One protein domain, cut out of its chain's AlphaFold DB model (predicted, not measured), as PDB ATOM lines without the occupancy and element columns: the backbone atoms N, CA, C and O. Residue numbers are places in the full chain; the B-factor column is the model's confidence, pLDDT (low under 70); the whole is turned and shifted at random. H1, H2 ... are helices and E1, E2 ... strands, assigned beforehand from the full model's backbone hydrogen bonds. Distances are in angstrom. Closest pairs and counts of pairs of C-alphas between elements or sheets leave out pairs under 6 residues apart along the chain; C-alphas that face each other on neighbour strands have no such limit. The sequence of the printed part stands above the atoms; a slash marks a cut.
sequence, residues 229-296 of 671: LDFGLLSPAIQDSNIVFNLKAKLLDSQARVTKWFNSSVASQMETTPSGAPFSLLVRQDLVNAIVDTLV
ATOM      1  N   LEU A 229      29.751 -54.510  34.930       84.69
ATOM      2  CA  LEU A 229      31.040 -53.844  34.850       84.69
ATOM      3  C   LEU A 229      31.866 -54.192  36.090       84.69
ATOM      4  O   LEU A 229      31.551 -53.783  37.205       84.69
ATOM      5  N   ASP A 230      32.973 -54.891  35.869       88.00
ATOM      6  CA  ASP A 230      33.890 -55.306  36.923       88.00
ATOM      7  C   ASP A 230      35.161 -54.469  36.879       88.00
ATOM      8  O   ASP A 230      35.950 -54.543  35.925       88.00
ATOM      9  N   PHE A 231      35.417 -53.733  37.955       86.38
ATOM     10  CA  PHE A 231      36.708 -53.100  38.174       86.38
ATOM     11  C   PHE A 231      37.681 -54.045  38.876       86.38
ATOM     12  O   PHE A 231      37.328 -54.862  39.723       86.38
ATOM     13  N   GLY A 232      38.958 -53.926  38.531       88.50
ATOM     14  CA  GLY A 232      40.038 -54.609  39.227       88.50
ATOM     15  C   GLY A 232      41.212 -53.675  39.454       88.50
ATOM     16  O   GLY A 232      41.460 -52.777  38.656       88.50
ATOM     17  N   LEU A 233      41.994 -53.931  40.499       88.12
ATOM     18  CA  LEU A 233      43.209 -53.161  40.743       88.12
ATOM     19  C   LEU A 233      44.245 -53.421  39.634       88.12
ATOM     20  O   LEU A 233      44.583 -54.577  39.334       88.12
ATOM     21  N   LEU A 234      44.732 -52.343  39.020       86.81
ATOM     22  CA  LEU A 234      45.897 -52.343  38.135       86.81
ATOM     23  C   LEU A 234      47.148 -51.984  38.941       86.81
ATOM     24  O   LEU A 234      48.104 -52.758  38.982       86.81
ATOM     25  N   SER A 235      47.115 -50.839  39.619       86.56
ATOM     26  CA  SER A 235      48.162 -50.405  40.541       86.56
ATOM     27  C   SER A 235      47.637 -49.336  41.501       86.56
ATOM     28  O   SER A 235      46.827 -48.501  41.102       86.56
ATOM     29  N   PRO A 236      48.101 -49.316  42.756       89.31
ATOM     30  CA  PRO A 236      47.964 -48.155  43.611       89.31
ATOM     31  C   PRO A 236      49.109 -47.168  43.360       89.31
ATOM     32  O   PRO A 236      50.217 -47.550  42.968       89.31
ATOM     33  N   ALA A 237      48.846 -45.903  43.634       87.38
ATOM     34  CA  ALA A 237      49.809 -44.818  43.663       87.38
ATOM     35  C   ALA A 237      49.462 -43.860  44.811       87.38
ATOM     36  O   ALA A 237      48.349 -43.868  45.336       87.38
ATOM     37  N   ILE A 238      50.432 -43.038  45.200       87.00
ATOM     38  CA  ILE A 238      50.222 -41.905  46.099       87.00
ATOM     39  C   ILE A 238      50.573 -40.658  45.299       87.00
ATOM     40  O   ILE A 238      51.664 -40.587  44.725       87.00
ATOM     41  N   GLN A 239      49.639 -39.715  45.239       83.06
ATOM     42  CA  GLN A 239      49.808 -38.431  44.569       83.06
ATOM     43  C   GLN A 239      49.390 -37.333  45.540       83.06
ATOM     44  O   GLN A 239      48.257 -37.325  46.020       83.06
ATOM     45  N   ASP A 240      50.322 -36.438  45.858       83.56
ATOM     46  CA  ASP A 240      50.163 -35.442  46.913       83.56
ATOM     47  C   ASP A 240      49.725 -36.094  48.240       83.56
ATOM     48  O   ASP A 240      50.429 -36.942  48.789       83.56
ATOM     49  N   SER A 241      48.555 -35.718  48.763       85.25
ATOM     50  CA  SER A 241      47.974 -36.278  49.993       85.25
ATOM     51  C   SER A 241      46.941 -37.376  49.736       85.25
ATOM     52  O   SER A 241      46.190 -37.725  50.650       85.25
ATOM     53  N   ASN A 242      46.878 -37.894  48.510       85.94
ATOM     54  CA  ASN A 242      45.804 -38.772  48.078       85.94
ATOM     55  C   ASN A 242      46.297 -40.188  47.783       85.94
ATOM     56  O   ASN A 242      47.411 -40.402  47.290       85.94
ATOM     57  N   ILE A 243      45.419 -41.158  48.029       86.50
ATOM     58  CA  ILE A 243      45.585 -42.537  47.568       86.50
ATOM     59  C   ILE A 243      44.875 -42.678  46.223       86.50
ATOM     60  O   ILE A 243      43.669 -42.469  46.123       86.50
ATOM     61  N   VAL A 244      45.622 -43.078  45.199       87.06
ATOM     62  CA  VAL A 244      45.120 -43.251  43.836       87.06
ATOM     63  C   VAL A 244      45.101 -44.732  43.482       87.06
ATOM     64  O   VAL A 244      46.131 -45.403  43.493       87.06
ATOM     65  N   PHE A 245      43.934 -45.249  43.124       86.69
ATOM     66  CA  PHE A 245      43.754 -46.582  42.570       86.69
ATOM     67  C   PHE A 245      43.568 -46.498  41.061       86.69
ATOM     68  O   PHE A 245      42.527 -46.071  40.565       86.69
ATOM     69  N   ASN A 246      44.570 -46.964  40.324       87.50
ATOM     70  CA  ASN A 246      44.447 -47.205  38.895       87.50
ATOM     71  C   ASN A 246      43.729 -48.538  38.698       87.50
ATOM     72  O   ASN A 246      44.168 -49.574  39.216       87.50
ATOM     73  N   LEU A 247      42.639 -48.520  37.942       86.19
ATOM     74  CA  LEU A 247      41.730 -49.644  37.778       86.19
ATOM     75  C   LEU A 247      41.723 -50.131  36.328       86.19
ATOM     76  O   LEU A 247      41.674 -49.351  35.378       86.19
ATOM     77  N   LYS A 248      41.742 -51.452  36.170       90.94
ATOM     78  CA  LYS A 248      41.336 -52.150  34.942       90.94
ATOM     79  C   LYS A 248      39.829 -52.391  34.989       90.94
ATOM     80  O   LYS A 248      39.272 -52.501  36.076       90.94
ATOM     81  N   ALA A 249      39.203 -52.541  33.831       89.69
ATOM     82  CA  ALA A 249      37.763 -52.760  33.730       89.69
ATOM     83  C   ALA A 249      37.445 -53.947  32.820       89.69
ATOM     84  O   ALA A 249      38.131 -54.169  31.816       89.69
ATOM     85  N   LYS A 250      36.412 -54.712  33.153       92.00
ATOM     86  CA  LYS A 250      35.853 -55.777  32.316       92.00
ATOM     87  C   LYS A 250      34.361 -55.550  32.165       92.00
ATOM     88  O   LYS A 250      33.686 -55.314  33.157       92.00
ATOM     89  N   LEU A 251      33.867 -55.674  30.944       86.31
ATOM     90  CA  LEU A 251      32.438 -55.774  30.681       86.31
ATOM     91  C   LEU A 251      32.061 -57.243  30.575       86.31
ATOM     92  O   LEU A 251      32.758 -58.020  29.914       86.31
ATOM     93  N   LEU A 252      30.984 -57.606  31.252       84.75
ATOM     94  CA  LEU A 252      30.418 -58.940  31.311       84.75
ATOM     95  C   LEU A 252      29.054 -58.948  30.618       84.75
ATOM     96  O   LEU A 252      28.305 -57.984  30.742       84.75
ATOM     97  N   ASP A 253      28.729 -60.026  29.906       80.38
ATOM     98  CA  ASP A 253      27.367 -60.280  29.419       80.38
ATOM     99  C   ASP A 253      26.460 -60.848  30.528       80.38
ATOM    100  O   ASP A 253      26.895 -61.091  31.656       80.38
ATOM    101  N   SER A 254      25.185 -61.097  30.213       78.38
ATOM    102  CA  SER A 254      24.221 -61.689  31.153       78.38
ATOM    103  C   SER A 254      24.567 -63.120  31.594       78.38
ATOM    104  O   SER A 254      23.981 -63.624  32.546       78.38
ATOM    105  N   GLN A 255      25.534 -63.780  30.946       82.81
ATOM    106  CA  GLN A 255      26.085 -65.073  31.367       82.81
ATOM    107  C   GLN A 255      27.418 -64.924  32.122       82.81
ATOM    108  O   GLN A 255      28.140 -65.910  32.293       82.81
ATOM    109  N   ALA A 256      27.756 -63.708  32.566       82.06
ATOM    110  CA  ALA A 256      29.001 -63.360  33.249       82.06
ATOM    111  C   ALA A 256      30.278 -63.651  32.430       82.06
ATOM    112  O   ALA A 256      31.364 -63.845  32.989       82.06
ATOM    113  N   ARG A 257      30.186 -63.689  31.095       87.94
ATOM    114  CA  ARG A 257      31.346 -63.857  30.205       87.94
ATOM    115  C   ARG A 257      31.916 -62.496  29.837       87.94
ATOM    116  O   ARG A 257      31.179 -61.570  29.526       87.94
ATOM    117  N   VAL A 258      33.244 -62.391  29.818       89.00
ATOM    118  CA  VAL A 258      33.938 -61.146  29.465       89.00
ATOM    119  C   VAL A 258      33.743 -60.831  27.980       89.00
ATOM    120  O   VAL A 258      34.234 -61.569  27.127       89.00
ATOM    121  N   THR A 259      33.073 -59.720  27.679       85.56
ATOM    122  CA  THR A 259      32.832 -59.228  26.313       85.56
ATOM    123  C   THR A 259      33.915 -58.255  25.860       85.56
ATOM    124  O   THR A 259      34.407 -58.344  24.736       85.56
ATOM    125  N   LYS A 260      34.334 -57.348  26.747       88.50
ATOM    126  CA  LYS A 260      35.432 -56.399  26.524       88.50
ATOM    127  C   LYS A 260      36.307 -56.322  27.772       88.50
ATOM    128  O   LYS A 260      35.814 -56.354  28.899       88.50
ATOM    129  N   TRP A 261      37.620 -56.207  27.575       91.06
ATOM    130  CA  TRP A 261      38.587 -56.108  28.665       91.06
ATOM    131  C   TRP A 261      39.553 -54.948  28.441       91.06
ATOM    132  O   TRP A 261      40.283 -54.909  27.454       91.06
ATOM    133  N   PHE A 262      39.587 -54.033  29.404       89.12
ATOM    134  CA  PHE A 262      40.446 -52.860  29.419       89.12
ATOM    135  C   PHE A 262      41.555 -53.088  30.446       89.12
ATOM    136  O   PHE A 262      41.325 -52.989  31.652       89.12
ATOM    137  N   ASN A 263      42.749 -53.453  29.976       85.62
ATOM    138  CA  ASN A 263      43.879 -53.847  30.828       85.62
ATOM    139  C   ASN A 263      45.134 -52.978  30.664       85.62
ATOM    140  O   ASN A 263      46.102 -53.183  31.396       85.62
ATOM    141  N   SER A 264      45.121 -52.034  29.725       77.56
ATOM    142  CA  SER A 264      46.257 -51.186  29.390       77.56
ATOM    143  C   SER A 264      45.937 -49.712  29.602       77.56
ATOM    144  O   SER A 264      44.809 -49.244  29.401       77.56
ATOM    145  N   SER A 265      46.970 -48.977  30.000       73.94
ATOM    146  CA  SER A 265      46.939 -47.525  30.048       73.94
ATOM    147  C   SER A 265      47.279 -46.951  28.667       73.94
ATOM    148  O   SER A 265      48.148 -47.489  27.981       73.94
ATOM    149  N   VAL A 266      46.596 -45.884  28.246       64.94
ATOM    150  CA  VAL A 266      46.725 -45.284  26.899       64.94
ATOM    151  C   VAL A 266      46.994 -43.786  27.026       64.94
ATOM    152  O   VAL A 266      46.451 -43.144  27.918       64.94
ATOM    153  N   ALA A 267      47.829 -43.235  26.148       52.50
ATOM    154  CA  ALA A 267      48.154 -41.810  26.107       52.50
ATOM    155  C   ALA A 267      46.895 -40.922  26.074       52.50
ATOM    156  O   ALA A 267      46.052 -41.092  25.194       52.50
ATOM    157  N   SER A 268      46.765 -39.975  27.007       50.00
ATOM    158  CA  SER A 268      45.655 -39.010  27.031       50.00
ATOM    159  C   SER A 268      46.030 -37.751  27.831       50.00
ATOM    160  O   SER A 268      46.837 -37.822  28.753       50.00
ATOM    161  N   GLN A 269      45.476 -36.588  27.460       41.88
ATOM    162  CA  GLN A 269      45.744 -35.291  28.102       41.88
ATOM    163  C   GLN A 269      45.143 -35.217  29.506       41.88
ATOM    164  O   GLN A 269      43.957 -35.471  29.665       41.88
ATOM    165  N   MET A 270      45.956 -34.855  30.502       38.88
ATOM    166  CA  MET A 270      45.571 -34.747  31.911       38.88
ATOM    167  C   MET A 270      44.518 -33.644  32.139       38.88
ATOM    168  O   MET A 270      44.735 -32.497  31.778       38.88
ATOM    169  N   GLU A 271      43.415 -33.992  32.801       48.78
ATOM    170  CA  GLU A 271      42.527 -33.068  33.499       48.78
ATOM    171  C   GLU A 271      42.853 -33.244  34.977       48.78
ATOM    172  O   GLU A 271      42.988 -34.373  35.470       48.78
ATOM    173  N   THR A 272      43.080 -32.131  35.659       45.78
ATOM    174  CA  THR A 272      43.364 -32.108  37.086       45.78
ATOM    175  C   THR A 272      42.130 -32.542  37.865       45.78
ATOM    176  O   THR A 272      40.992 -32.283  37.476       45.78
ATOM    177  N   THR A 273      42.354 -33.223  38.989       48.91
ATOM    178  CA  THR A 273      41.284 -33.563  39.926       48.91
ATOM    179  C   THR A 273      40.523 -32.290  40.315       48.91
ATOM    180  O   THR A 273      41.175 -31.298  40.661       48.91
ATOM    181  N   PRO A 274      39.178 -32.294  40.291       50.56
ATOM    182  CA  PRO A 274      38.386 -31.186  40.805       50.56
ATOM    183  C   PRO A 274      38.816 -30.875  42.241       50.56
ATOM    184  O   PRO A 274      38.760 -31.731  43.127       50.56
ATOM    185  N   SER A 275      39.317 -29.662  42.458       51.09
ATOM    186  CA  SER A 275      39.793 -29.225  43.767       51.09
ATOM    187  C   SER A 275      38.633 -29.223  44.768       51.09
ATOM    188  O   SER A 275      37.595 -28.620  44.505       51.09
ATOM    189  N   GLY A 276      38.803 -29.896  45.910       55.41
ATOM    190  CA  GLY A 276      37.875 -29.834  47.047       55.41
ATOM    191  C   GLY A 276      36.937 -31.032  47.242       55.41
ATOM    192  O   GLY A 276      36.294 -31.099  48.285       55.41
ATOM    193  N   ALA A 277      36.871 -31.991  46.310       68.00
ATOM    194  CA  ALA A 277      36.084 -33.212  46.509       68.00
ATOM    195  C   ALA A 277      36.842 -34.242  47.381       68.00
ATOM    196  O   ALA A 277      38.037 -34.454  47.160       68.00
ATOM    197  N   PRO A 278      36.176 -34.923  48.339       72.12
ATOM    198  CA  PRO A 278      36.821 -35.914  49.211       72.12
ATOM    199  C   PRO A 278      37.277 -37.171  48.451       72.12
ATOM    200  O   PRO A 278      38.199 -37.860  48.885       72.12
ATOM    201  N   PHE A 279      36.658 -37.467  47.306       80.25
ATOM    202  CA  PHE A 279      37.083 -38.499  46.364       80.25
ATOM    203  C   PHE A 279      36.704 -38.102  44.931       80.25
ATOM    204  O   PHE A 279      35.850 -37.239  44.722       80.25
ATOM    205  N   SER A 280      37.310 -38.746  43.932       74.50
ATOM    206  CA  SER A 280      36.914 -38.602  42.525       74.50
ATOM    207  C   SER A 280      37.103 -39.905  41.754       74.50
ATOM    208  O   SER A 280      38.113 -40.582  41.946       74.50
ATOM    209  N   LEU A 281      36.196 -40.211  40.828       80.12
ATOM    210  CA  LEU A 281      36.343 -41.309  39.875       80.12
ATOM    211  C   LEU A 281      36.471 -40.744  38.459       80.12
ATOM    212  O   LEU A 281      35.572 -40.065  37.973       80.12
ATOM    213  N   LEU A 282      37.580 -41.050  37.796       77.56
ATOM    214  CA  LEU A 282      37.812 -40.727  36.392       77.56
ATOM    215  C   LEU A 282      37.655 -41.999  35.566       77.56
ATOM    216  O   LEU A 282      38.232 -43.031  35.907       77.56
ATOM    217  N   VAL A 283      36.902 -41.929  34.474       79.12
ATOM    218  CA  VAL A 283      36.634 -43.066  33.584       79.12
ATOM    219  C   VAL A 283      37.000 -42.674  32.160       79.12
ATOM    220  O   VAL A 283      36.678 -41.577  31.705       79.12
ATOM    221  N   ARG A 284      37.696 -43.559  31.448       80.81
ATOM    222  CA  ARG A 284      38.130 -43.307  30.071       80.81
ATOM    223  C   ARG A 284      36.952 -43.404  29.093       80.81
ATOM    224  O   ARG A 284      36.076 -44.251  29.245       80.81
ATOM    225  N   GLN A 285      36.941 -42.559  28.062       79.19
ATOM    226  CA  GLN A 285      35.828 -42.463  27.105       79.19
ATOM    227  C   GLN A 285      35.537 -43.772  26.351       79.19
ATOM    228  O   GLN A 285      34.380 -44.099  26.115       79.19
ATOM    229  N   ASP A 286      36.559 -44.545  25.982       81.44
ATOM    230  CA  ASP A 286      36.379 -45.843  25.316       81.44
ATOM    231  C   ASP A 286      35.641 -46.860  26.202       81.44
ATOM    232  O   ASP A 286      34.842 -47.651  25.702       81.44
ATOM    233  N   LEU A 287      35.877 -46.814  27.517       82.12
ATOM    234  CA  LEU A 287      35.140 -47.598  28.499       82.12
ATOM    235  C   LEU A 287      33.694 -47.103  28.622       82.12
ATOM    236  O   LEU A 287      32.786 -47.929  28.613       82.12
ATOM    237  N   VAL A 288      33.465 -45.785  28.653       78.69
ATOM    238  CA  VAL A 288      32.108 -45.200  28.644       78.69
ATOM    239  C   VAL A 288      31.323 -45.656  27.413       78.69
ATOM    240  O   VAL A 288      30.232 -46.197  27.556       78.69
ATOM    241  N   ASN A 289      31.901 -45.538  26.216       77.69
ATOM    242  CA  ASN A 289      31.262 -45.994  24.979       77.69
ATOM    243  C   ASN A 289      30.964 -47.493  25.003       77.69
ATOM    244  O   ASN A 289      29.899 -47.924  24.584       77.69
ATOM    245  N   ALA A 290      31.866 -48.305  25.551       81.00
ATOM    246  CA  ALA A 290      31.627 -49.735  25.666       81.00
ATOM    247  C   ALA A 290      30.504 -50.098  26.654       81.00
ATOM    248  O   ALA A 290      29.807 -51.089  26.429       81.00
ATOM    249  N   ILE A 291      30.328 -49.319  27.726       77.44
ATOM    250  CA  ILE A 291      29.194 -49.459  28.650       77.44
ATOM    251  C   ILE A 291      27.896 -49.092  27.924       77.44
ATOM    252  O   ILE A 291      26.943 -49.862  27.962       77.44
ATOM    253  N   VAL A 292      27.885 -47.972  27.199       74.25
ATOM    254  CA  VAL A 292      26.733 -47.517  26.404       74.25
ATOM    255  C   VAL A 292      26.346 -48.555  25.350       74.25
ATOM    256  O   VAL A 292      25.179 -48.922  25.268       74.25
ATOM    257  N   ASP A 293      27.315 -49.119  24.625       73.75
ATOM    258  CA  ASP A 293      27.087 -50.220  23.677       73.75
ATOM    259  C   ASP A 293      26.388 -51.436  24.312       73.75
ATOM    260  O   ASP A 293      25.731 -52.203  23.611       73.75
ATOM    261  N   THR A 294      26.605 -51.657  25.612       71.12
ATOM    262  CA  THR A 294      26.054 -52.797  26.361       71.12
ATOM    263  C   THR A 294      24.656 -52.494  26.896       71.12
ATOM    264  O   THR A 294      23.809 -53.382  26.909       71.12
ATOM    265  N   LEU A 295      24.420 -51.252  27.331       66.25
ATOM    266  CA  LEU A 295      23.147 -50.805  27.898       66.25
ATOM    267  C   LEU A 295      22.091 -50.501  26.836       66.25
ATOM    268  O   LEU A 295      20.905 -50.661  27.105       66.25
ATOM    269  N   VAL A 296      22.501 -50.046  25.652       64.44
ATOM    270  CA  VAL A 296      21.558 -49.690  24.590       64.44
ATOM    271  C   VAL A 296      21.075 -50.968  23.904       64.44
ATOM    272  O   VAL A 296      21.886 -51.669  23.281       64.44
TER     273      VAL A 296
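What this domain is: This is residues 229 to 296 of the 671 residues of the protein "Long palate, lung and nasal epithelium carcinoma-associated protein 1" of Cricetulus griseus (UniProt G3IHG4). Picture a long, twisted three-stranded sheet, E1 E2 E3, with helix H1 over one face and the other face bare; a wide loop, residues 263 to 278, leads to E4, near E2. The 68 printed residues hold four named strands, then one helix: mixed class, antiparallel sheet. The whole is loose, radius of gyration of the C-alphas 13.8 A, spanning 41 by 24 by 21 A.

How they stand to each other: Start at E1, residues 229 to 239, which bends by 65 degrees at 235 and forms a hairpin with E2, residues 242 to 252; N 230 and O 250, 2.8 A, are within hydrogen-bond range. E2 and E3, residues 258 to 262, form the next hairpin, with N 251 and O 260 at 2.9 A, completing a meander, each strand the antiparallel neighbour of the one before. E4, residues 279 to 283, pairs with no named strand. H1, residues 285 to 295, is on the sheet, height 9.7 A, over E2; its closest C-alphas to E2 are Ile 291 and Leu 251, 7.4 A. Every O i to N i+4 pair in H1 is within range.

Where its parts are: Find C-alpha 229 at (31.040, -53.844, 34.850); E1 runs 26.2 A, E2 30.4 A. H1 runs 15.2 A to C-alpha 295 at (23.147, -50.805, 27.898).

The domain as a whole: The printed part has no cut; E3 to E4 is a long link. Residues 266 to 277 and 295 to 296 have pLDDT under 70.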